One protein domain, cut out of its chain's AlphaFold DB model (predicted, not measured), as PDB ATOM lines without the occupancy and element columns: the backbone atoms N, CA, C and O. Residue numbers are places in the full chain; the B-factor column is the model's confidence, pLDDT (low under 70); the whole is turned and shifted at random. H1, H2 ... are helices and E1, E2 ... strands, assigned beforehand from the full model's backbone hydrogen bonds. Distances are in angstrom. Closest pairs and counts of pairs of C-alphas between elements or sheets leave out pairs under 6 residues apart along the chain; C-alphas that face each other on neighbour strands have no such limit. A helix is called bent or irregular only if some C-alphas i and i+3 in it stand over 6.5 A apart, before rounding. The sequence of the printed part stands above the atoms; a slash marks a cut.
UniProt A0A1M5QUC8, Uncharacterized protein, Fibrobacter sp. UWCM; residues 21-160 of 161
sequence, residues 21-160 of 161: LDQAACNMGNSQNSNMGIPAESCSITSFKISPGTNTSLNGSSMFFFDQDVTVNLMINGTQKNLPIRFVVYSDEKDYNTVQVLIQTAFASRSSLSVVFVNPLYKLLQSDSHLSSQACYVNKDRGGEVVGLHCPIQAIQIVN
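Overview. This is residues 21 to 160 of the 161 residues of an uncharacterized protein of Fibrobacter sp. UWCM (UniProt A0A1M5QUC8). One strongly twisted, bent sheet of seven strands makes the body, with E7 running through its middle, and the single helix H1 packs on one end between E2 and the end of E7. The hairpin of E3 and E4 reaches away to the opposite end, and the unnamed residues 21 to 41 loop beyond E1. The printed 140 residues hold, in order, E1 E2 E3 E4 H1 E5 E6 E7, mostly strand, in a mixed, branched sheet. The whole is compact, radius of gyration of the C-alphas 14.5 A, spanning 42 by 40 by 25 A.

Arrangement. E7, residues 146 to 159, has E4, residues 79 to 90, parallel on one side, with N 86 and O 149 2.8 A apart. On its other side are E5, residues 112 to 118, antiparallel, N 114 to O 157 2.9 A, and E6, residues 136 to 140, antiparallel, N 139 to O 148 2.9 A. E3, residues 62 to 76, forms a hairpin with E4, N 72 to O 83 2.8 A, and another with E2, residues 51 to 56, N 53 to O 65 2.8 A. E1, residues 42 to 47, is antiparallel to E5, N 45 to O 115 3.0 A. H1, residues 96 to 109, is on the sheet at a height of 6.3 A; its closest C-alphas to E7 are Ala 106 and Ile 158, 6.3 A. Every O i to N i+4 pair in H1 is within hydrogen-bond range.

Along the chain. E1 begins at C-alpha 42 (-50.332, -19.934, 28.904); E7, 32.0 A long, ends at C-alpha 159 (-43.114, -9.542, 42.888). E4 measures 29.5 A, E3 26.6 A and H1 19.9 A. E3 bends by 105 degrees at residue 73.

Size, cuts and confidence. The farthest C-alphas, Gly 78 and Ser 109, are 42.5 A apart. The printed part has no cut; the E5 to E6 link is long. Among residues under pLDDT 70 are 29 to 34 and 127 to 133.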
ATOM      1  N   LEU A  21     -59.317 -22.463  36.160       66.62
ATOM      2  CA  LEU A  21     -58.450 -21.953  37.220       66.62
ATOM      3  C   LEU A  21     -59.050 -20.645  37.747       66.62
ATOM      4  O   LEU A  21     -58.864 -19.599  37.134       66.62
ATOM      5  N   ASP A  22     -59.762 -20.681  38.872       65.81
ATOM      6  CA  ASP A  22     -60.326 -19.454  39.468       65.81
ATOM      7  C   ASP A  22     -59.237 -18.511  40.017       65.81
ATOM      8  O   ASP A  22     -59.493 -17.335  40.264       65.81
ATOM      9  N   GLN A  23     -58.012 -19.020  40.188       75.00
ATOM     10  CA  GLN A  23     -56.886 -18.301  40.787       75.00
ATOM     11  C   GLN A  23     -55.845 -17.822  39.760       75.00
ATOM     12  O   GLN A  23     -54.912 -17.120  40.139       75.00
ATOM     13  N   ALA A  24     -55.977 -18.191  38.479       82.44
ATOM     14  CA  ALA A  24     -55.002 -17.851  37.440       82.44
ATOM     15  C   ALA A  24     -55.653 -17.124  36.259       82.44
ATOM     16  O   ALA A  24     -56.737 -17.476  35.796       82.44
ATOM     17  N   ALA A  25     -54.945 -16.138  35.719       86.50
ATOM     18  CA  ALA A  25     -55.317 -15.478  34.479       86.50
ATOM     19  C   ALA A  25     -54.772 -16.298  33.302       86.50
ATOM     20  O   ALA A  25     -53.564 -16.435  33.155       86.50
ATOM     21  N   CYS A  26     -55.635 -16.850  32.451       85.62
ATOM     22  CA  CYS A  26     -55.214 -17.669  31.308       85.62
ATOM     23  C   CYS A  26     -55.462 -16.965  29.975       85.62
ATOM     24  O   CYS A  26     -56.478 -16.296  29.804       85.62
ATOM     25  N   ASN A  27     -54.546 -17.121  29.021       85.38
ATOM     26  CA  ASN A  27     -54.741 -16.738  27.629       85.38
ATOM     27  C   ASN A  27     -55.027 -18.001  26.808       85.38
ATOM     28  O   ASN A  27     -54.187 -18.892  26.689       85.38
ATOM     29  N   MET A  28     -56.230 -18.080  26.241       76.75
ATOM     30  CA  MET A  28     -56.699 -19.266  25.516       76.75
ATOM     31  C   MET A  28     -56.221 -19.316  24.053       76.75
ATOM     32  O   MET A  28     -56.629 -20.208  23.316       76.75
ATOM     33  N   GLY A  29     -55.403 -18.353  23.605       65.81
ATOM     34  CA  GLY A  29     -54.893 -18.289  22.228       65.81
ATOM     35  C   GLY A  29     -55.937 -17.885  21.180       65.81
ATOM     36  O   GLY A  29     -55.603 -17.717  20.010       65.81
ATOM     37  N   ASN A  30     -57.196 -17.679  21.582       63.03
ATOM     38  CA  ASN A  30     -58.257 -17.154  20.732       63.03
ATOM     39  C   ASN A  30     -58.590 -15.696  21.103       63.03
ATOM     40  O   ASN A  30     -58.500 -15.282  22.257       63.03
ATOM     41  N   SER A  31     -58.975 -14.908  20.094       53.69
ATOM     42  CA  SER A  31     -59.200 -13.450  20.181       53.69
ATOM     43  C   SER A  31     -60.260 -13.028  21.218       53.69
ATOM     44  O   SER A  31     -60.295 -11.876  21.636       53.69
ATOM     45  N   GLN A  32     -61.121 -13.947  21.669       53.69
ATOM     46  CA  GLN A  32     -62.229 -13.613  22.569       53.69
ATOM     47  C   GLN A  32     -61.882 -13.689  24.061       53.69
ATOM     48  O   GLN A  32     -62.572 -13.044  24.839       53.69
ATOM     49  N   ASN A  33     -60.819 -14.404  24.455       55.31
ATOM     50  CA  ASN A  33     -60.373 -14.536  25.851       55.31
ATOM     51  C   ASN A  33     -58.840 -14.436  25.956       55.31
ATOM     52  O   ASN A  33     -58.159 -15.310  26.503       55.31
ATOM     53  N   SER A  34     -58.289 -13.363  25.385       60.75
ATOM     54  CA  SER A  34     -56.868 -13.034  25.475       60.75
ATOM     55  C   SER A  34     -56.600 -12.097  26.653       60.75
ATOM     56  O   SER A  34     -56.956 -10.918  26.611       60.75
ATOM     57  N   ASN A  35     -55.916 -12.596  27.681       70.88
ATOM     58  CA  ASN A  35     -55.323 -11.740  28.703       70.88
ATOM     59  C   ASN A  35     -54.056 -11.090  28.130       70.88
ATOM     60  O   ASN A  35     -53.030 -11.754  27.957       70.88
ATOM     61  N   MET A  36     -54.147  -9.801  27.782       63.91
ATOM     62  CA  MET A  36     -53.011  -9.039  27.255       63.91
ATOM     63  C   MET A  36     -51.838  -9.088  28.244       63.91
ATOM     64  O   MET A  36     -52.021  -8.862  29.436       63.91
ATOM     65  N   GLY A  37     -50.636  -9.394  27.747       74.94
ATOM     66  CA  GLY A  37     -49.427  -9.552  28.567       74.94
ATOM     67  C   GLY A  37     -49.125 -10.988  29.015       74.94
ATOM     68  O   GLY A  37     -48.023 -11.239  29.493       74.94
ATOM     69  N   ILE A  38     -50.040 -11.942  28.808       84.44
ATOM     70  CA  ILE A  38     -49.789 -13.377  29.019       84.44
ATOM     71  C   ILE A  38     -49.567 -14.038  27.651       84.44
ATOM     72  O   ILE A  38     -50.395 -13.830  26.754       84.44
ATOM     73  N   PRO A  39     -48.489 -14.827  27.456       86.81
ATOM     74  CA  PRO A  39     -48.273 -15.565  26.213       86.81
ATOM     75  C   PRO A  39     -49.490 -16.417  25.840       86.81
ATOM     76  O   PRO A  39     -50.225 -16.883  26.712       86.81
ATOM     77  N   ALA A  40     -49.720 -16.623  24.541       85.50
ATOM     78  CA  ALA A  40     -50.783 -17.515  24.086       85.50
ATOM     79  C   ALA A  40     -50.631 -18.906  24.729       85.50
ATOM     80  O   ALA A  40     -49.514 -19.344  25.009       85.50
ATOM     81  N   GLU A  41     -51.757 -19.580  24.982       86.44
ATOM     82  CA  GLU A  41     -51.783 -20.961  25.499       86.44
ATOM     83  C   GLU A  41     -51.131 -21.116  26.885       86.44
ATOM     84  O   GLU A  41     -50.750 -22.212  27.298       86.44
ATOM     85  N   SER A  42     -51.014 -20.009  27.616       88.38
ATOM     86  CA  SER A  42     -50.332 -19.934  28.904       88.38
ATOM     87  C   SER A  42     -51.240 -19.292  29.951       88.38
ATOM     88  O   SER A  42     -52.182 -18.561  29.632       88.38
ATOM     89  N   CYS A  43     -50.962 -19.576  31.213       89.12
ATOM     90  CA  CYS A  43     -51.613 -18.974  32.365       89.12
ATOM     91  C   CYS A  43     -50.578 -18.240  33.215       89.12
ATOM     92  O   CYS A  43     -49.413 -18.620  33.242       89.12
ATOM     93  N   SER A  44     -51.012 -17.193  33.907       89.94
ATOM     94  CA  SER A  44     -50.227 -16.465  34.895       89.94
ATOM     95  C   SER A  44     -50.937 -16.491  36.236       89.94
ATOM     96  O   SER A  44     -52.157 -16.315  36.311       89.94
ATOM     97  N   ILE A  45     -50.168 -16.691  37.295       89.62
ATOM     98  CA  ILE A  45     -50.644 -16.603  38.667       89.62
ATOM     99  C   ILE A  45     -49.627 -15.867  39.523       89.62
ATOM    100  O   ILE A  45     -48.422 -16.071  39.380       89.62
ATOM    101  N   THR A  46     -50.123 -15.025  40.424       89.06
ATOM    102  CA  THR A  46     -49.325 -14.472  41.516       89.06
ATOM    103  C   THR A  46     -49.684 -15.214  42.783       89.06
ATOM    104  O   THR A  46     -50.864 -15.372  43.099       89.06
ATOM    105  N   SER A  47     -48.674 -15.672  43.507       81.69
ATOM    106  CA  SER A  47     -48.883 -16.491  44.684       81.69
ATOM    107  C   SER A  47     -48.082 -16.032  45.877       81.69
ATOM    108  O   SER A  47     -46.945 -15.566  45.771       81.69
ATOM    109  N   PHE A  48     -48.712 -16.257  47.019       70.75
ATOM    110  CA  PHE A  48     -48.238 -15.965  48.350       70.75
ATOM    111  C   PHE A  48     -48.149 -17.300  49.085       70.75
ATOM    112  O   PHE A  48     -49.113 -18.060  49.071       70.75
ATOM    113  N   LYS A  49     -47.031 -17.556  49.775       75.88
ATOM    114  CA  LYS A  49     -46.759 -18.808  50.513       75.88
ATOM    115  C   LYS A  49     -46.551 -20.010  49.586       75.88
ATOM    116  O   LYS A  49     -47.433 -20.826  49.351       75.88
ATOM    117  N   ILE A  50     -45.323 -20.130  49.112       85.31
ATOM    118  CA  ILE A  50     -44.851 -21.286  48.350       85.31
ATOM    119  C   ILE A  50     -44.161 -22.290  49.273       85.31
ATOM    120  O   ILE A  50     -43.558 -21.902  50.274       85.31
ATOM    121  N   SER A  51     -44.211 -23.573  48.924       88.62
ATOM    122  CA  SER A  51     -43.416 -24.612  49.585       88.62
ATOM    123  C   SER A  51     -42.515 -25.287  48.553       88.62
ATOM    124  O   SER A  51     -43.016 -26.074  47.748       88.62
ATOM    125  N   PRO A  52     -41.215 -24.935  48.501       92.12
ATOM    126  CA  PRO A  52     -40.299 -25.546  47.556       92.12
ATOM    127  C   PRO A  52     -39.908 -26.962  47.979       92.12
ATOM    128  O   PRO A  52     -39.754 -27.259  49.164       92.12
ATOM    129  N   GLY A  53     -39.670 -27.820  46.993       91.56
ATOM    130  CA  GLY A  53     -39.248 -29.197  47.186       91.56
ATOM    131  C   GLY A  53     -38.410 -29.718  46.025       91.56
ATOM    132  O   GLY A  53     -38.308 -29.109  44.960       91.56
ATOM    133  N   THR A  54     -37.799 -30.878  46.249       89.88
ATOM    134  CA  THR A  54     -37.082 -31.635  45.219       89.88
ATOM    135  C   THR A  54     -37.643 -33.043  45.145       89.88
ATOM    136  O   THR A  54     -38.075 -33.609  46.148       89.88
ATOM    137  N   ASN A  55     -37.681 -33.600  43.943       84.88
ATOM    138  CA  ASN A  55     -38.030 -34.994  43.712       84.88
ATOM    139  C   ASN A  55     -37.256 -35.499  42.487       84.88
ATOM    140  O   ASN A  55     -36.606 -34.724  41.784       84.88
ATOM    141  N   THR A  56     -37.322 -36.792  42.216       79.69
ATOM    142  CA  THR A  56     -36.844 -37.377  40.966       79.69
ATOM    143  C   THR A  56     -38.057 -37.712  40.118       79.69
ATOM    144  O   THR A  56     -39.006 -38.330  40.600       79.69
ATOM    145  N   SER A  57     -38.046 -37.288  38.860       71.38
ATOM    146  CA  SER A  57     -39.079 -37.700  37.924       71.38
ATOM    147  C   SER A  57     -38.895 -39.159  37.495       71.38
ATOM    148  O   SER A  57     -37.820 -39.742  37.633       71.38
ATOM    149  N   LEU A  58     -39.942 -39.756  36.928       64.88
ATOM    150  CA  LEU A  58     -39.956 -41.128  36.427       64.88
ATOM    151  C   LEU A  58     -38.920 -41.397  35.324       64.88
ATOM    152  O   LEU A  58     -38.498 -42.538  35.163       64.88
ATOM    153  N   ASN A  59     -38.481 -40.369  34.592       67.75
ATOM    154  CA  ASN A  59     -37.402 -40.484  33.602       67.75
ATOM    155  C   ASN A  59     -35.989 -40.374  34.215       67.75
ATOM    156  O   ASN A  59     -35.006 -40.402  33.480       67.75
ATOM    157  N   GLY A  60     -35.879 -40.234  35.540       72.31
ATOM    158  CA  GLY A  60     -34.613 -40.102  36.257       72.31
ATOM    159  C   GLY A  60     -34.089 -38.668  36.383       72.31
ATOM    160  O   GLY A  60     -33.146 -38.451  37.144       72.31
ATOM    161  N   SER A  61     -34.697 -37.683  35.715       79.31
ATOM    162  CA  SER A  61     -34.311 -36.276  35.866       79.31
ATOM    163  C   SER A  61     -34.739 -35.752  37.237       79.31
ATOM    164  O   SER A  61     -35.893 -35.905  37.646       79.31
ATOM    165  N   SER A  62     -33.831 -35.085  37.953       85.06
ATOM    166  CA  SER A  62     -34.204 -34.333  39.152       85.06
ATOM    167  C   SER A  62     -35.172 -33.214  38.775       85.06
ATOM    168  O   SER A  62     -34.976 -32.527  37.769       85.06
ATOM    169  N   MET A  63     -36.206 -33.039  39.587       87.88
ATOM    170  CA  MET A  63     -37.171 -31.955  39.492       87.88
ATOM    171  C   MET A  63     -37.087 -31.090  40.743       87.88
ATOM    172  O   MET A  63     -37.053 -31.593  41.871       87.88
ATOM    173  N   PHE A  64     -37.093 -29.782  40.534       90.81
ATOM    174  CA  PHE A  64     -37.366 -28.816  41.581       90.81
ATOM    175  C   PHE A  64     -38.770 -28.285  41.369       90.81
ATOM    176  O   PHE A  64     -39.196 -28.059  40.235       90.81
ATOM    177  N   PHE A  65     -39.513 -28.132  42.450       90.31
ATOM    178  CA  PHE A  65     -40.904 -27.736  42.366       90.31
ATOM    179  C   PHE A  65     -41.287 -26.839  43.522       90.31
ATOM    180  O   PHE A  65     -40.593 -26.774  44.534       90.31
ATOM    181  N   PHE A  66     -42.428 -26.186  43.383       90.25
ATOM    182  CA  PHE A  66     -43.159 -25.678  44.527       90.25
ATOM    183  C   PHE A  66     -44.643 -25.961  44.357       90.25
ATOM    184  O   PHE A  66     -45.179 -25.977  43.243       90.25
ATOM    185  N   ASP A  67     -45.287 -26.183  45.491       85.00
ATOM    186  CA  ASP A  67     -46.728 -26.361  45.574       85.00
ATOM    187  C   ASP A  67     -47.408 -25.045  45.942       85.00
ATOM    188  O   ASP A  67     -46.820 -24.177  46.600       85.00
ATOM    189  N   GLN A  68     -48.655 -24.913  45.495       78.06
ATOM    190  CA  GLN A  68     -49.560 -23.822  45.833       78.06
ATOM    191  C   GLN A  68     -50.985 -24.361  45.940       78.06
ATOM    192  O   GLN A  68     -51.298 -25.414  45.381       78.06
ATOM    193  N   ASP A  69     -51.867 -23.595  46.581       77.56
ATOM    194  CA  ASP A  69     -53.300 -23.896  46.678       77.56
ATOM    195  C   ASP A  69     -54.033 -23.593  45.357       77.56
ATOM    196  O   ASP A  69     -55.063 -22.919  45.329       77.56
ATOM    197  N   VAL A  70     -53.471 -24.058  44.241       81.00
ATOM    198  CA  VAL A  70     -53.990 -23.851  42.891       81.00
ATOM    199  C   VAL A  70     -54.566 -25.155  42.400       81.00
ATOM    200  O   VAL A  70     -53.848 -26.151  42.296       81.00
ATOM    201  N   THR A  71     -55.853 -25.150  42.076       86.62
ATOM    202  CA  THR A  71     -56.512 -26.336  41.541       86.62
ATOM    203  C   THR A  71     -57.132 -26.066  40.187       86.62
ATOM    204  O   THR A  71     -57.458 -24.933  39.829       86.62
ATOM    205  N   VAL A  72     -57.274 -27.138  39.418       84.94
ATOM    206  CA  VAL A  72     -57.811 -27.095  38.074       84.94
ATOM    207  C   VAL A  72     -58.863 -28.168  37.855       84.94
ATOM    208  O   VAL A  72     -58.645 -29.348  38.130       84.94
ATOM    209  N   ASN A  73     -60.014 -27.751  37.335       87.12
ATOM    210  CA  ASN A  73     -61.109 -28.653  36.995       87.12
ATOM    211  C   ASN A  73     -60.918 -29.225  35.584       87.12
ATOM    212  O   ASN A  73     -61.138 -28.525  34.596       87.12
ATOM    213  N   LEU A  74     -60.545 -30.503  35.478       84.69
ATOM    214  CA  LEU A  74     -60.300 -31.182  34.202       84.69
ATOM    215  C   LEU A  74     -61.132 -32.453  34.050       84.69
ATOM    216  O   LEU A  74     -61.359 -33.187  35.008       84.69
ATOM    217  N   MET A  75     -61.531 -32.751  32.814       84.00
ATOM    218  CA  MET A  75     -62.108 -34.044  32.456       84.00
ATOM    219  C   MET A  75     -60.987 -35.046  32.177       84.00
ATOM    220  O   MET A  75     -60.302 -34.943  31.162       84.00
ATOM    221  N   ILE A  76     -60.817 -36.033  33.055       82.12
ATOM    222  CA  ILE A  76     -59.859 -37.129  32.885       82.12
ATOM    223  C   ILE A  76     -60.640 -38.436  32.789       82.12
ATOM    224  O   ILE A  76     -61.412 -38.768  33.686       82.12
ATOM    225  N   ASN A  77     -60.466 -39.174  31.688       83.50
ATOM    226  CA  ASN A  77     -61.165 -40.440  31.431       83.50
ATOM    227  C   ASN A  77     -62.695 -40.342  31.615       83.50
ATOM    228  O   ASN A  77     -63.323 -41.217  32.204       83.50
ATOM    229  N   GLY A  78     -63.299 -39.239  31.159       83.31
ATOM    230  CA  GLY A  78     -64.745 -39.010  31.266       83.31
ATOM    231  C   GLY A  78     -65.245 -38.586  32.654       83.31
ATOM    232  O   GLY A  78     -66.446 -38.402  32.817       83.31
ATOM    233  N   THR A  79     -64.355 -38.379  33.630       84.75
ATOM    234  CA  THR A  79     -64.705 -37.906  34.979       84.75
ATOM    235  C   THR A  79     -64.124 -36.520  35.229       84.75
ATOM    236  O   THR A  79     -62.942 -36.288  34.974       84.75
ATOM    237  N   GLN A  80     -64.934 -35.603  35.761       87.88
ATOM    238  CA  GLN A  80     -64.446 -34.300  36.208       87.88
ATOM    239  C   GLN A  80     -63.639 -34.481  37.497       87.88
ATOM    240  O   GLN A  80     -64.159 -34.982  38.494       87.88
ATOM    241  N   LYS A  81     -62.369 -34.077  37.482       87.44
ATOM    242  CA  LYS A  81     -61.488 -34.070  38.651       87.44
ATOM    243  C   LYS A  81     -61.035 -32.641  38.942       87.44
ATOM    244  O   LYS A  81     -60.655 -31.920  38.022       87.44
ATOM    245  N   ASN A  82     -61.055 -32.262  40.218       89.25
ATOM    246  CA  ASN A  82     -60.405 -31.047  40.700       89.25
ATOM    247  C   ASN A  82     -58.986 -31.414  41.143       89.25
ATOM    248  O   ASN A  82     -58.820 -32.142  42.122       89.25
ATOM    249  N   LEU A  83     -57.980 -30.989  40.382       89.00
ATOM    250  CA  LEU A  83     -56.602 -31.453  40.529       89.00
ATOM    251  C   LEU A  83     -55.688 -30.318  40.991       89.00
ATOM    252  O   LEU A  83     -55.731 -29.251  40.384       89.00
ATOM    253  N   PRO A  84     -54.838 -30.520  42.012       90.50
ATOM    254  CA  PRO A  84     -53.829 -29.533  42.374       90.50
ATOM    255  C   PRO A  84     -52.768 -29.405  41.276       90.50
ATOM    256  O   PRO A  84     -52.418 -30.392  40.620       90.50
ATOM    257  N   ILE A  85     -52.241 -28.195  41.098       89.31
ATOM    258  CA  ILE A  85     -51.117 -27.912  40.206       89.31
ATOM    259  C   ILE A  85     -49.842 -27.767  41.031       89.31
ATOM    260  O   ILE A  85     -49.741 -26.919  41.915       89.31
ATOM    261  N   ARG A  86     -48.838 -28.560  40.668       91.25
ATOM    262  CA  ARG A  86     -47.452 -28.387  41.086       91.25
ATOM    263  C   ARG A  86     -46.669 -27.739  39.958       91.25
ATOM    264  O   ARG A  86     -46.685 -28.228  38.825       91.25
ATOM    265  N   PHE A  87     -45.942 -26.679  40.272       92.06
ATOM    266  CA  PHE A  87     -45.082 -26.004  39.308       92.06
ATOM    267  C   PHE A  87     -43.694 -26.616  39.350       92.06
ATOM    268  O   PHE A  87     -43.136 -26.789  40.433       92.06
ATOM    269  N   VAL A  88     -43.150 -26.967  38.188       90.81
ATOM    270  CA  VAL A  88     -41.918 -27.758  38.095       90.81
ATOM    271  C   VAL A  88     -40.902 -27.115  37.160       90.81
ATOM    272  O   VAL A  88     -41.262 -26.458  36.185       90.81
ATOM    273  N   VAL A  89     -39.630 -27.346  37.462       90.75
ATOM    274  CA  VAL A  89     -38.486 -27.110  36.579       90.75
ATOM    275  C   VAL A  89     -37.584 -28.344  36.638       90.75
ATOM    276  O   VAL A  89     -37.373 -28.920  37.716       90.75
ATOM    277  N   TYR A  90     -37.078 -28.785  35.492       88.19
ATOM    278  CA  TYR A  90     -36.279 -30.009  35.393       88.19
ATOM    279  C   TYR A  90     -34.791 -29.720  35.297       88.19
ATOM    280  O   TYR A  90     -34.373 -28.721  34.729       88.19
ATOM    281  N   SER A  91     -33.982 -30.618  35.851       88.06
ATOM    282  CA  SER A  91     -32.518 -30.491  35.891       88.06
ATOM    283  C   SER A  91     -31.825 -30.450  34.525       88.06
ATOM    284  O   SER A  91     -30.693 -29.979  34.445       88.06
ATOM    285  N   ASP A  92     -32.478 -30.916  33.464       86.56
ATOM    286  CA  ASP A  92     -32.013 -30.831  32.077       86.56
ATOM    287  C   ASP A  92     -32.411 -29.516  31.379       86.56
ATOM    288  O   ASP A  92     -31.940 -29.230  30.277       86.56
ATOM    289  N   GLU A  93     -33.233 -28.678  32.015       86.19
ATOM    290  CA  GLU A  93     -33.585 -27.357  31.506       86.19
ATOM    291  C   GLU A  93     -32.485 -26.336  31.817       86.19
ATOM    292  O   GLU A  93     -31.974 -26.234  32.934       86.19
ATOM    293  N   LYS A  94     -32.155 -25.502  30.825       88.25
ATOM    294  CA  LYS A  94     -31.107 -24.470  30.937       88.25
ATOM    295  C   LYS A  94     -31.334 -23.482  32.095       88.25
ATOM    296  O   LYS A  94     -30.374 -22.932  32.626       88.25
ATOM    297  N   ASP A  95     -32.595 -23.262  32.470       89.31
ATOM    298  CA  ASP A  95     -33.000 -22.273  33.469       89.31
ATOM    299  C   ASP A  95     -33.179 -22.890  34.867       89.31
ATOM    300  O   ASP A  95     -33.516 -22.171  35.806       89.31
ATOM    301  N   TYR A  96     -32.901 -24.193  35.036       90.56
ATOM    302  CA  TYR A  96     -33.088 -24.935  36.287       90.56
ATOM    303  C   TYR A  96     -32.530 -24.204  37.508       90.56
ATOM    304  O   TYR A  96     -33.277 -23.860  38.422       90.56
ATOM    305  N   ASN A  97     -31.230 -23.896  37.501       92.88
ATOM    306  CA  ASN A  97     -30.570 -23.246  38.634       92.88
ATOM    307  C   ASN A  97     -31.125 -21.837  38.895       92.88
ATOM    308  O   ASN A  97     -31.305 -21.446  40.045       92.88
ATOM    309  N   THR A  98     -31.433 -21.083  37.840       93.31
ATOM    310  CA  THR A  98     -31.984 -19.726  37.957       93.31
ATOM    311  C   THR A  98     -33.367 -19.749  38.601       93.31
ATOM    312  O   THR A  98     -33.633 -18.996  39.539       93.31
ATOM    313  N   VAL A  99     -34.236 -20.648  38.138       92.62
ATOM    314  CA  VAL A  99     -35.590 -20.825  38.673       92.62
ATOM    315  C   VAL A  99     -35.529 -21.285  40.132       92.62
ATOM    316  O   VAL A  99     -36.235 -20.720  40.967       92.62
ATOM    317  N   GLN A 100     -34.636 -22.222  40.474       93.94
ATOM    318  CA  GLN A 100     -34.413 -22.626  41.867       93.94
ATOM    319  C   GLN A 100     -34.055 -21.450  42.771       93.94
ATOM    320  O   GLN A 100     -34.685 -21.268  43.812       93.94
ATOM    321  N   VAL A 101     -33.064 -20.647  42.372       93.69
ATOM    322  CA  VAL A 101     -32.595 -19.509  43.171       93.69
ATOM    323  C   VAL A 101     -33.717 -18.498  43.383       93.69
ATOM    324  O   VAL A 101     -33.892 -18.019  44.503       93.69
ATOM    325  N   LEU A 102     -34.511 -18.202  42.350       93.44
ATOM    326  CA  LEU A 102     -35.651 -17.288  42.458       93.44
ATOM    327  C   LEU A 102     -36.716 -17.811  43.428       93.44
ATOM    328  O   LEU A 102     -37.161 -17.066  44.300       93.44
ATOM    329  N   ILE A 103     -37.083 -19.090  43.323       92.75
ATOM    330  CA  ILE A 103     -38.080 -19.705  44.209       92.75
ATOM    331  C   ILE A 103     -37.577 -19.736  45.654       92.75
ATOM    332  O   ILE A 103     -38.312 -19.379  46.572       92.75
ATOM    333  N   GLN A 104     -36.326 -20.136  45.874       93.25
ATOM    334  CA  GLN A 104     -35.730 -20.174  47.211       93.25
ATOM    335  C   GLN A 104     -35.606 -18.779  47.816       93.25
ATOM    336  O   GLN A 104     -35.877 -18.602  49.003       93.25
ATOM    337  N   THR A 105     -35.244 -17.787  47.002       93.00
ATOM    338  CA  THR A 105     -35.161 -16.391  47.434       93.00
ATOM    339  C   THR A 105     -36.537 -15.888  47.830       93.00
ATOM    340  O   THR A 105     -36.677 -15.392  48.940       93.00
ATOM    341  N   ALA A 106     -37.563 -16.096  47.000       91.38
ATOM    342  CA  ALA A 106     -38.934 -15.716  47.329       91.38
ATOM    343  C   ALA A 106     -39.451 -16.412  48.596       91.38
ATOM    344  O   ALA A 106     -40.083 -15.781  49.440       91.38
ATOM    345  N   PHE A 107     -39.138 -17.700  48.775       91.44
ATOM    346  CA  PHE A 107     -39.486 -18.437  49.987       91.44
ATOM    347  C   PHE A 107     -38.815 -17.836  51.231       91.44
ATOM    348  O   PHE A 107     -39.481 -17.595  52.239       91.44
ATOM    349  N   ALA A 108     -37.512 -17.553  51.153       92.19
ATOM    350  CA  ALA A 108     -36.736 -16.998  52.259       92.19
ATOM    351  C   ALA A 108     -37.135 -15.552  52.594       92.19
ATOM    352  O   ALA A 108     -37.251 -15.201  53.768       92.19
ATOM    353  N   SER A 109     -37.381 -14.723  51.577       91.56
ATOM    354  CA  SER A 109     -37.809 -13.329  51.733       91.56
ATOM    355  C   SER A 109     -39.301 -13.185  52.023       91.56
ATOM    356  O   SER A 109     -39.745 -12.089  52.359       91.56
ATOM    357  N   ARG A 110     -40.076 -14.274  51.911       89.69
ATOM    358  CA  ARG A 110     -41.548 -14.274  51.946       89.69
ATOM    359  C   ARG A 110     -42.167 -13.368  50.878       89.69
ATOM    360  O   ARG A 110     -43.269 -12.861  51.074       89.69
ATOM    361  N   SER A 111     -41.459 -13.168  49.770       89.75
ATOM    362  CA  SER A 111     -41.955 -12.397  48.637       89.75
ATOM    363  C   SER A 111     -42.946 -13.211  47.816       89.75
ATOM    364  O   SER A 111     -42.907 -14.446  47.780       89.75
ATOM    365  N   SER A 112     -43.814 -12.495  47.117       90.31
ATOM    366  CA  SER A 112     -44.756 -13.066  46.167       90.31
ATOM    367  C   SER A 112     -44.017 -13.540  44.914       90.31
ATOM    368  O   SER A 112     -43.023 -12.942  44.494       90.31
ATOM    369  N   LEU A 113     -44.503 -14.610  44.287       90.94
ATOM    370  CA  LEU A 113     -44.015 -15.062  42.983       90.94
ATOM    371  C   LEU A 113     -45.102 -14.900  41.938       90.94
ATOM    372  O   LEU A 113     -46.209 -15.399  42.127       90.94
ATOM    373  N   SER A 114     -44.759 -14.277  40.815       91.12
ATOM    374  CA  SER A 114     -45.558 -14.356  39.597       91.12
ATOM    375  C   SER A 114     -44.965 -15.421  38.687       91.12
ATOM    376  O   SER A 114     -43.764 -15.423  38.408       91.12
ATOM    377  N   VAL A 115     -45.812 -16.355  38.273       91.38
ATOM    378  CA  VAL A 115     -45.442 -17.561  37.538       91.38
ATOM    379  C   VAL A 115     -46.290 -17.631  36.284       91.38
ATOM    380  O   VAL A 115     -47.516 -17.616  36.367       91.38
ATOM    381  N   VAL A 116     -45.630 -17.747  35.137       91.19
ATOM    382  CA  VAL A 116     -46.260 -18.080  33.860       91.19
ATOM    383  C   VAL A 116     -45.991 -19.546  33.562       91.19
ATOM    384  O   VAL A 116     -44.853 -20.010  33.666       91.19
ATOM    385  N   PHE A 117     -47.035 -20.278  33.199       90.00
ATOM    386  CA  PHE A 117     -46.988 -21.716  32.967       90.00
ATOM    387  C   PHE A 117     -47.915 -22.119  31.824       90.00
ATOM    388  O   PHE A 117     -48.855 -21.404  31.474       90.00
ATOM    389  N   VAL A 118     -47.664 -23.303  31.265       88.12
ATOM    390  CA  VAL A 118     -48.476 -23.852  30.175       88.12
ATOM    391  C   VAL A 118     -49.913 -24.056  30.646       88.12
ATOM    392  O   VAL A 118     -50.149 -24.632  31.705       88.12
ATOM    393  N   ASN A 119     -50.890 -23.631  29.848       87.12
ATOM    394  CA  ASN A 119     -52.291 -23.866  30.165       87.12
ATOM    395  C   ASN A 119     -52.631 -25.364  29.997       87.12
ATOM    396  O   ASN A 119     -52.596 -25.873  28.867       87.12
ATOM    397  N   PRO A 120     -53.024 -26.084  31.067       85.56
ATOM    398  CA  PRO A 120     -53.335 -27.510  30.980       85.56
ATOM    399  C   PRO A 120     -54.568 -27.813  30.116       85.56
ATOM    400  O   PRO A 120     -54.732 -28.942  29.673       85.56
ATOM    401  N   LEU A 121     -55.432 -26.837  29.823       80.94
ATOM    402  CA  LEU A 121     -56.531 -27.034  28.868       80.94
ATOM    403  C   LEU A 121     -56.062 -27.107  27.420       80.94
ATOM    404  O   LEU A 121     -56.756 -27.675  26.580       80.94
ATOM    405  N   TYR A 122     -54.921 -26.492  27.126       79.12
ATOM    406  CA  TYR A 122     -54.390 -26.461  25.777       79.12
ATOM    407  C   TYR A 122     -53.503 -27.674  25.511       79.12
ATOM    408  O   TYR A 122     -53.638 -28.343  24.486       79.12
ATOM    409  N   LYS A 123     -52.609 -27.986  26.457       81.56
ATOM    410  CA  LYS A 123     -51.641 -29.068  26.293       81.56
ATOM    411  C   LYS A 123     -51.448 -29.838  27.594       81.56
ATOM    412  O   LYS A 123     -50.667 -29.449  28.463       81.56
ATOM    413  N   LEU A 124     -52.165 -30.958  27.683       84.06
ATOM    414  CA  LEU A 124     -52.077 -31.926  28.770       84.06
ATOM    415  C   LEU A 124     -51.627 -33.284  28.243       84.06
ATOM    416  O   LEU A 124     -52.282 -33.880  27.386       84.06
ATOM    417  N   LEU A 125     -50.541 -33.803  28.804       83.38
ATOM    418  CA  LEU A 125     -50.081 -35.160  28.550       83.38
ATOM    419  C   LEU A 125     -50.665 -36.111  29.600       83.38
ATOM    420  O   LEU A 125     -50.578 -35.878  30.802       83.38
ATOM    421  N   GLN A 126     -51.267 -37.206  29.134       74.69
ATOM    422  CA  GLN A 126     -51.865 -38.248  29.989       74.69
ATOM    423  C   GLN A 126     -50.831 -39.260  30.521       74.69
ATOM    424  O   GLN A 126     -51.182 -40.203  31.241       74.69
ATOM    425  N   SER A 127     -49.570 -39.099  30.114       66.50
ATOM    426  CA  SER A 127     -48.455 -39.979  30.437       66.50
ATOM    427  C   SER A 127     -47.166 -39.177  30.574       66.50
ATOM    428  O   SER A 127     -46.922 -38.237  29.818       66.50
ATOM    429  N   ASP A 128     -46.332 -39.626  31.505       62.72
ATOM    430  CA  ASP A 128     -45.084 -38.982  31.919       62.72
ATOM    431  C   ASP A 128     -43.892 -39.404  31.041       62.72
ATOM    432  O   ASP A 128     -42.745 -39.066  31.327       62.72
ATOM    433  N   SER A 129     -44.151 -40.168  29.971       56.28
ATOM    434  CA  SER A 129     -43.127 -40.788  29.117       56.28
ATOM    435  C   SER A 129     -42.256 -39.781  28.363       56.28
ATOM    436  O   SER A 129     -41.149 -40.123  27.958       56.28
ATOM    437  N   HIS A 130     -42.709 -38.532  28.243       54.69
ATOM    438  CA  HIS A 130     -41.908 -37.412  27.766       54.69
ATOM    439  C   HIS A 130     -42.235 -36.159  28.573       54.69
ATOM    440  O   HIS A 130     -43.089 -35.357  28.188       54.69
ATOM    441  N   LEU A 131     -41.532 -35.979  29.692       63.66
ATOM    442  CA  LEU A 131     -41.475 -34.672  30.329       63.66
ATOM    443  C   LEU A 131     -40.885 -33.686  29.327       63.66
ATOM    444  O   LEU A 131     -39.732 -33.800  28.923       63.66
ATOM    445  N   SER A 132     -41.703 -32.739  28.897       64.38
ATOM    446  CA  SER A 132     -41.243 -31.608  28.109       64.38
ATOM    447  C   SER A 132     -41.600 -30.346  28.868       64.38
ATOM    448  O   SER A 132     -42.683 -30.264  29.450       64.38
ATOM    449  N   SER A 133     -40.740 -29.338  28.775       68.06
ATOM    450  CA  SER A 133     -40.985 -27.971  29.254       68.06
ATOM    451  C   SER A 133     -42.222 -27.304  28.630       68.06
ATOM    452  O   SER A 133     -42.567 -26.169  28.946       68.06
ATOM    453  N   GLN A 134     -42.895 -27.990  27.703       79.81
ATOM    454  CA  GLN A 134     -43.932 -27.443  26.843       79.81
ATOM    455  C   GLN A 134     -45.337 -27.951  27.161       79.81
ATOM    456  O   GLN A 134     -46.256 -27.619  26.414       79.81
ATOM    457  N   ALA A 135     -45.526 -28.802  28.170       85.81
ATOM    458  CA  ALA A 135     -46.840 -29.354  28.491       85.81
ATOM    459  C   ALA A 135     -46.989 -29.656  29.979       85.81
ATOM    460  O   ALA A 135     -46.063 -30.171  30.605       85.81
ATOM    461  N   CYS A 136     -48.186 -29.422  30.516       88.69
ATOM    462  CA  CYS A 136     -48.558 -30.023  31.790       88.69
ATOM    463  C   CYS A 136     -48.784 -31.525  31.601       88.69
ATOM    464  O   CYS A 136     -49.183 -31.977  30.524       88.69
ATOM    465  N   TYR A 137     -48.594 -32.303  32.657       88.38
ATOM    466  CA  TYR A 137     -48.878 -33.733  32.643       88.38
ATOM    467  C   TYR A 137     -49.580 -34.180  33.913       88.38
ATOM    468  O   TYR A 137     -49.525 -33.530  34.960       88.38
ATOM    469  N   VAL A 138     -50.284 -35.295  33.772       88.69
ATOM    470  CA  VAL A 138     -51.094 -35.899  34.819       88.69
ATOM    471  C   VAL A 138     -50.208 -36.726  35.743       88.69
ATOM    472  O   VAL A 138     -49.789 -37.818  35.379       88.69
ATOM    473  N   ASN A 139     -49.994 -36.240  36.965       87.31
ATOM    474  CA  ASN A 139     -49.278 -36.984  37.990       87.31
ATOM    475  C   ASN A 139     -50.186 -38.061  38.602       87.31
ATOM    476  O   ASN A 139     -51.335 -37.789  38.983       87.31
ATOM    477  N   LYS A 140     -49.654 -39.279  38.723       87.06
ATOM    478  CA  LYS A 140     -50.355 -40.437  39.283       87.06
ATOM    479  C   LYS A 140     -49.617 -40.989  40.496       87.06
ATOM    480  O   LYS A 140     -48.394 -40.923  40.577       87.06
ATOM    481  N   ASP A 141     -50.361 -41.542  41.444       84.75
ATOM    482  CA  ASP A 141     -49.769 -42.287  42.549       84.75
ATOM    483  C   ASP A 141     -49.275 -43.679  42.107       84.75
ATOM    484  O   ASP A 141     -49.378 -44.079  40.945       84.75
ATOM    485  N   ARG A 142     -48.742 -44.455  43.060       82.94
ATOM    486  CA  ARG A 142     -48.271 -45.827  42.803       82.94
ATOM    487  C   ARG A 142     -49.390 -46.789  42.378       82.94
ATOM    488  O   ARG A 142     -49.083 -47.832  41.812       82.94
ATOM    489  N   GLY A 143     -50.648 -46.465  42.672       84.62
ATOM    490  CA  GLY A 143     -51.826 -47.219  42.244       84.62
ATOM    491  C   GLY A 143     -52.325 -46.828  40.851       84.62
ATOM    492  O   GLY A 143     -53.226 -47.480  40.332       84.62
ATOM    493  N   GLY A 144     -51.739 -45.798  40.228       84.44
ATOM    494  CA  GLY A 144     -52.180 -45.261  38.943       84.44
ATOM    495  C   GLY A 144     -53.317 -44.242  39.057       84.44
ATOM    496  O   GLY A 144     -53.815 -43.779  38.027       84.44
ATOM    497  N   GLU A 145     -53.709 -43.861  40.275       87.31
ATOM    498  CA  GLU A 145     -54.731 -42.849  40.498       87.31
ATOM    499  C   GLU A 145     -54.177 -41.452  40.263       87.31
ATOM    500  O   GLU A 145     -53.075 -41.109  40.678       87.31
ATOM    501  N   VAL A 146     -54.972 -40.622  39.595       88.81
ATOM    502  CA  VAL A 146     -54.600 -39.235  39.307       88.81
ATOM    503  C   VAL A 146     -54.673 -38.404  40.580       88.81
ATOM    504  O   VAL A 146     -55.763 -38.231  41.128       88.81
ATOM    505  N   VAL A 147     -53.533 -37.849  40.990       89.38
ATOM    506  CA  VAL A 147     -53.391 -37.071  42.232       89.38
ATOM    507  C   VAL A 147     -53.160 -35.582  42.000       89.38
ATOM    508  O   VAL A 147     -53.347 -34.787  42.913       89.38
ATOM    509  N   GLY A 148     -52.771 -35.182  40.791       90.25
ATOM    510  CA  GLY A 148     -52.530 -33.781  40.471       90.25
ATOM    511  C   GLY A 148     -51.944 -33.592  39.085       90.25
ATOM    512  O   GLY A 148     -51.854 -34.532  38.296       90.25
ATOM    513  N   LEU A 149     -51.530 -32.364  38.807       90.19
ATOM    514  CA  LEU A 149     -50.790 -32.009  37.611       90.19
ATOM    515  C   LEU A 149     -49.413 -31.495  37.976       90.19
ATOM    516  O   LEU A 149     -49.239 -30.787  38.965       90.19
ATOM    517  N   HIS A 150     -48.455 -31.783  37.117       89.81
ATOM    518  CA  HIS A 150     -47.172 -31.110  37.117       89.81
ATOM    519  C   HIS A 150     -47.111 -30.221  35.872       89.81
ATOM    520  O   HIS A 150     -47.265 -30.697  34.745       89.81
ATOM    521  N   CYS A 151     -46.920 -28.922  36.078       89.94
ATOM    522  CA  CYS A 151     -46.908 -27.915  35.026       89.94
ATOM    523  C   CYS A 151     -45.542 -27.217  34.977       89.94
ATOM    524  O   CYS A 151     -45.148 -26.594  35.969       89.94
ATOM    525  N   PRO A 152     -44.806 -27.316  33.856       89.56
ATOM    526  CA  PRO A 152     -43.533 -26.631  33.690       89.56
ATOM    527  C   PRO A 152     -43.672 -25.110  33.782       89.56
ATOM    528  O   PRO A 152     -44.614 -24.520  33.243       89.56
ATOM    529  N   ILE A 153     -42.707 -24.487  34.451       90.75
ATOM    530  CA  ILE A 153     -42.592 -23.032  34.561       90.75
ATOM    531  C   ILE A 153     -42.027 -22.485  33.246       90.75
ATOM    532  O   ILE A 153     -40.947 -22.877  32.819       90.75
ATOM    533  N   GLN A 154     -42.740 -21.553  32.614       89.62
ATOM    534  CA  GLN A 154     -42.274 -20.863  31.405       89.62
ATOM    535  C   GLN A 154     -41.570 -19.546  31.730       89.62
ATOM    536  O   GLN A 154     -40.605 -19.174  31.068       89.62
ATOM    537  N   ALA A 155     -42.062 -18.827  32.739       90.50
ATOM    538  CA  ALA A 155     -41.417 -17.636  33.268       90.50
ATOM    539  C   ALA A 155     -41.747 -17.482  34.750       90.50
ATOM    540  O   ALA A 155     -42.803 -17.911  35.218       90.50
ATOM    541  N   ILE A 156     -40.840 -16.855  35.487       91.88
ATOM    542  CA  ILE A 156     -40.989 -16.627  36.918       91.88
ATOM    543  C   ILE A 156     -40.318 -15.318  37.303       91.88
ATOM    544  O   ILE A 156     -39.237 -14.991  36.811       91.88
ATOM    545  N   GLN A 157     -40.955 -14.577  38.197       92.38
ATOM    546  CA  GLN A 157     -40.391 -13.369  38.777       92.38
ATOM    547  C   GLN A 157     -40.842 -13.205  40.224       92.38
ATOM    548  O   GLN A 157     -41.947 -13.603  40.600       92.38
ATOM    549  N   ILE A 158     -39.982 -12.580  41.021       91.75
ATOM    550  CA  ILE A 158     -40.344 -12.107  42.352       91.75
ATOM    551  C   ILE A 158     -41.132 -10.814  42.182       91.75
ATOM    552  O   ILE A 158     -40.696  -9.906  41.474       91.75
ATOM    553  N   VAL A 159     -42.287 -10.741  42.830       89.12
ATOM    554  CA  VAL A 159     -43.114  -9.542  42.888       89.12
ATOM    555  C   VAL A 159     -43.005  -8.987  44.302       89.12
ATOM    556  O   VAL A 159     -43.196  -9.712  45.279       89.12
ATOM    557  N   ASN A 160     -42.648  -7.710  44.397       72.44
ATOM    558  CA  ASN A 160     -42.706  -6.970  45.647       72.44
ATOM    559  C   ASN A 160     -44.021  -6.199  45.639       72.44
ATOM    560  O   ASN A 160     -44.207  -5.345  44.771       72.44
TER     561      ASN A 160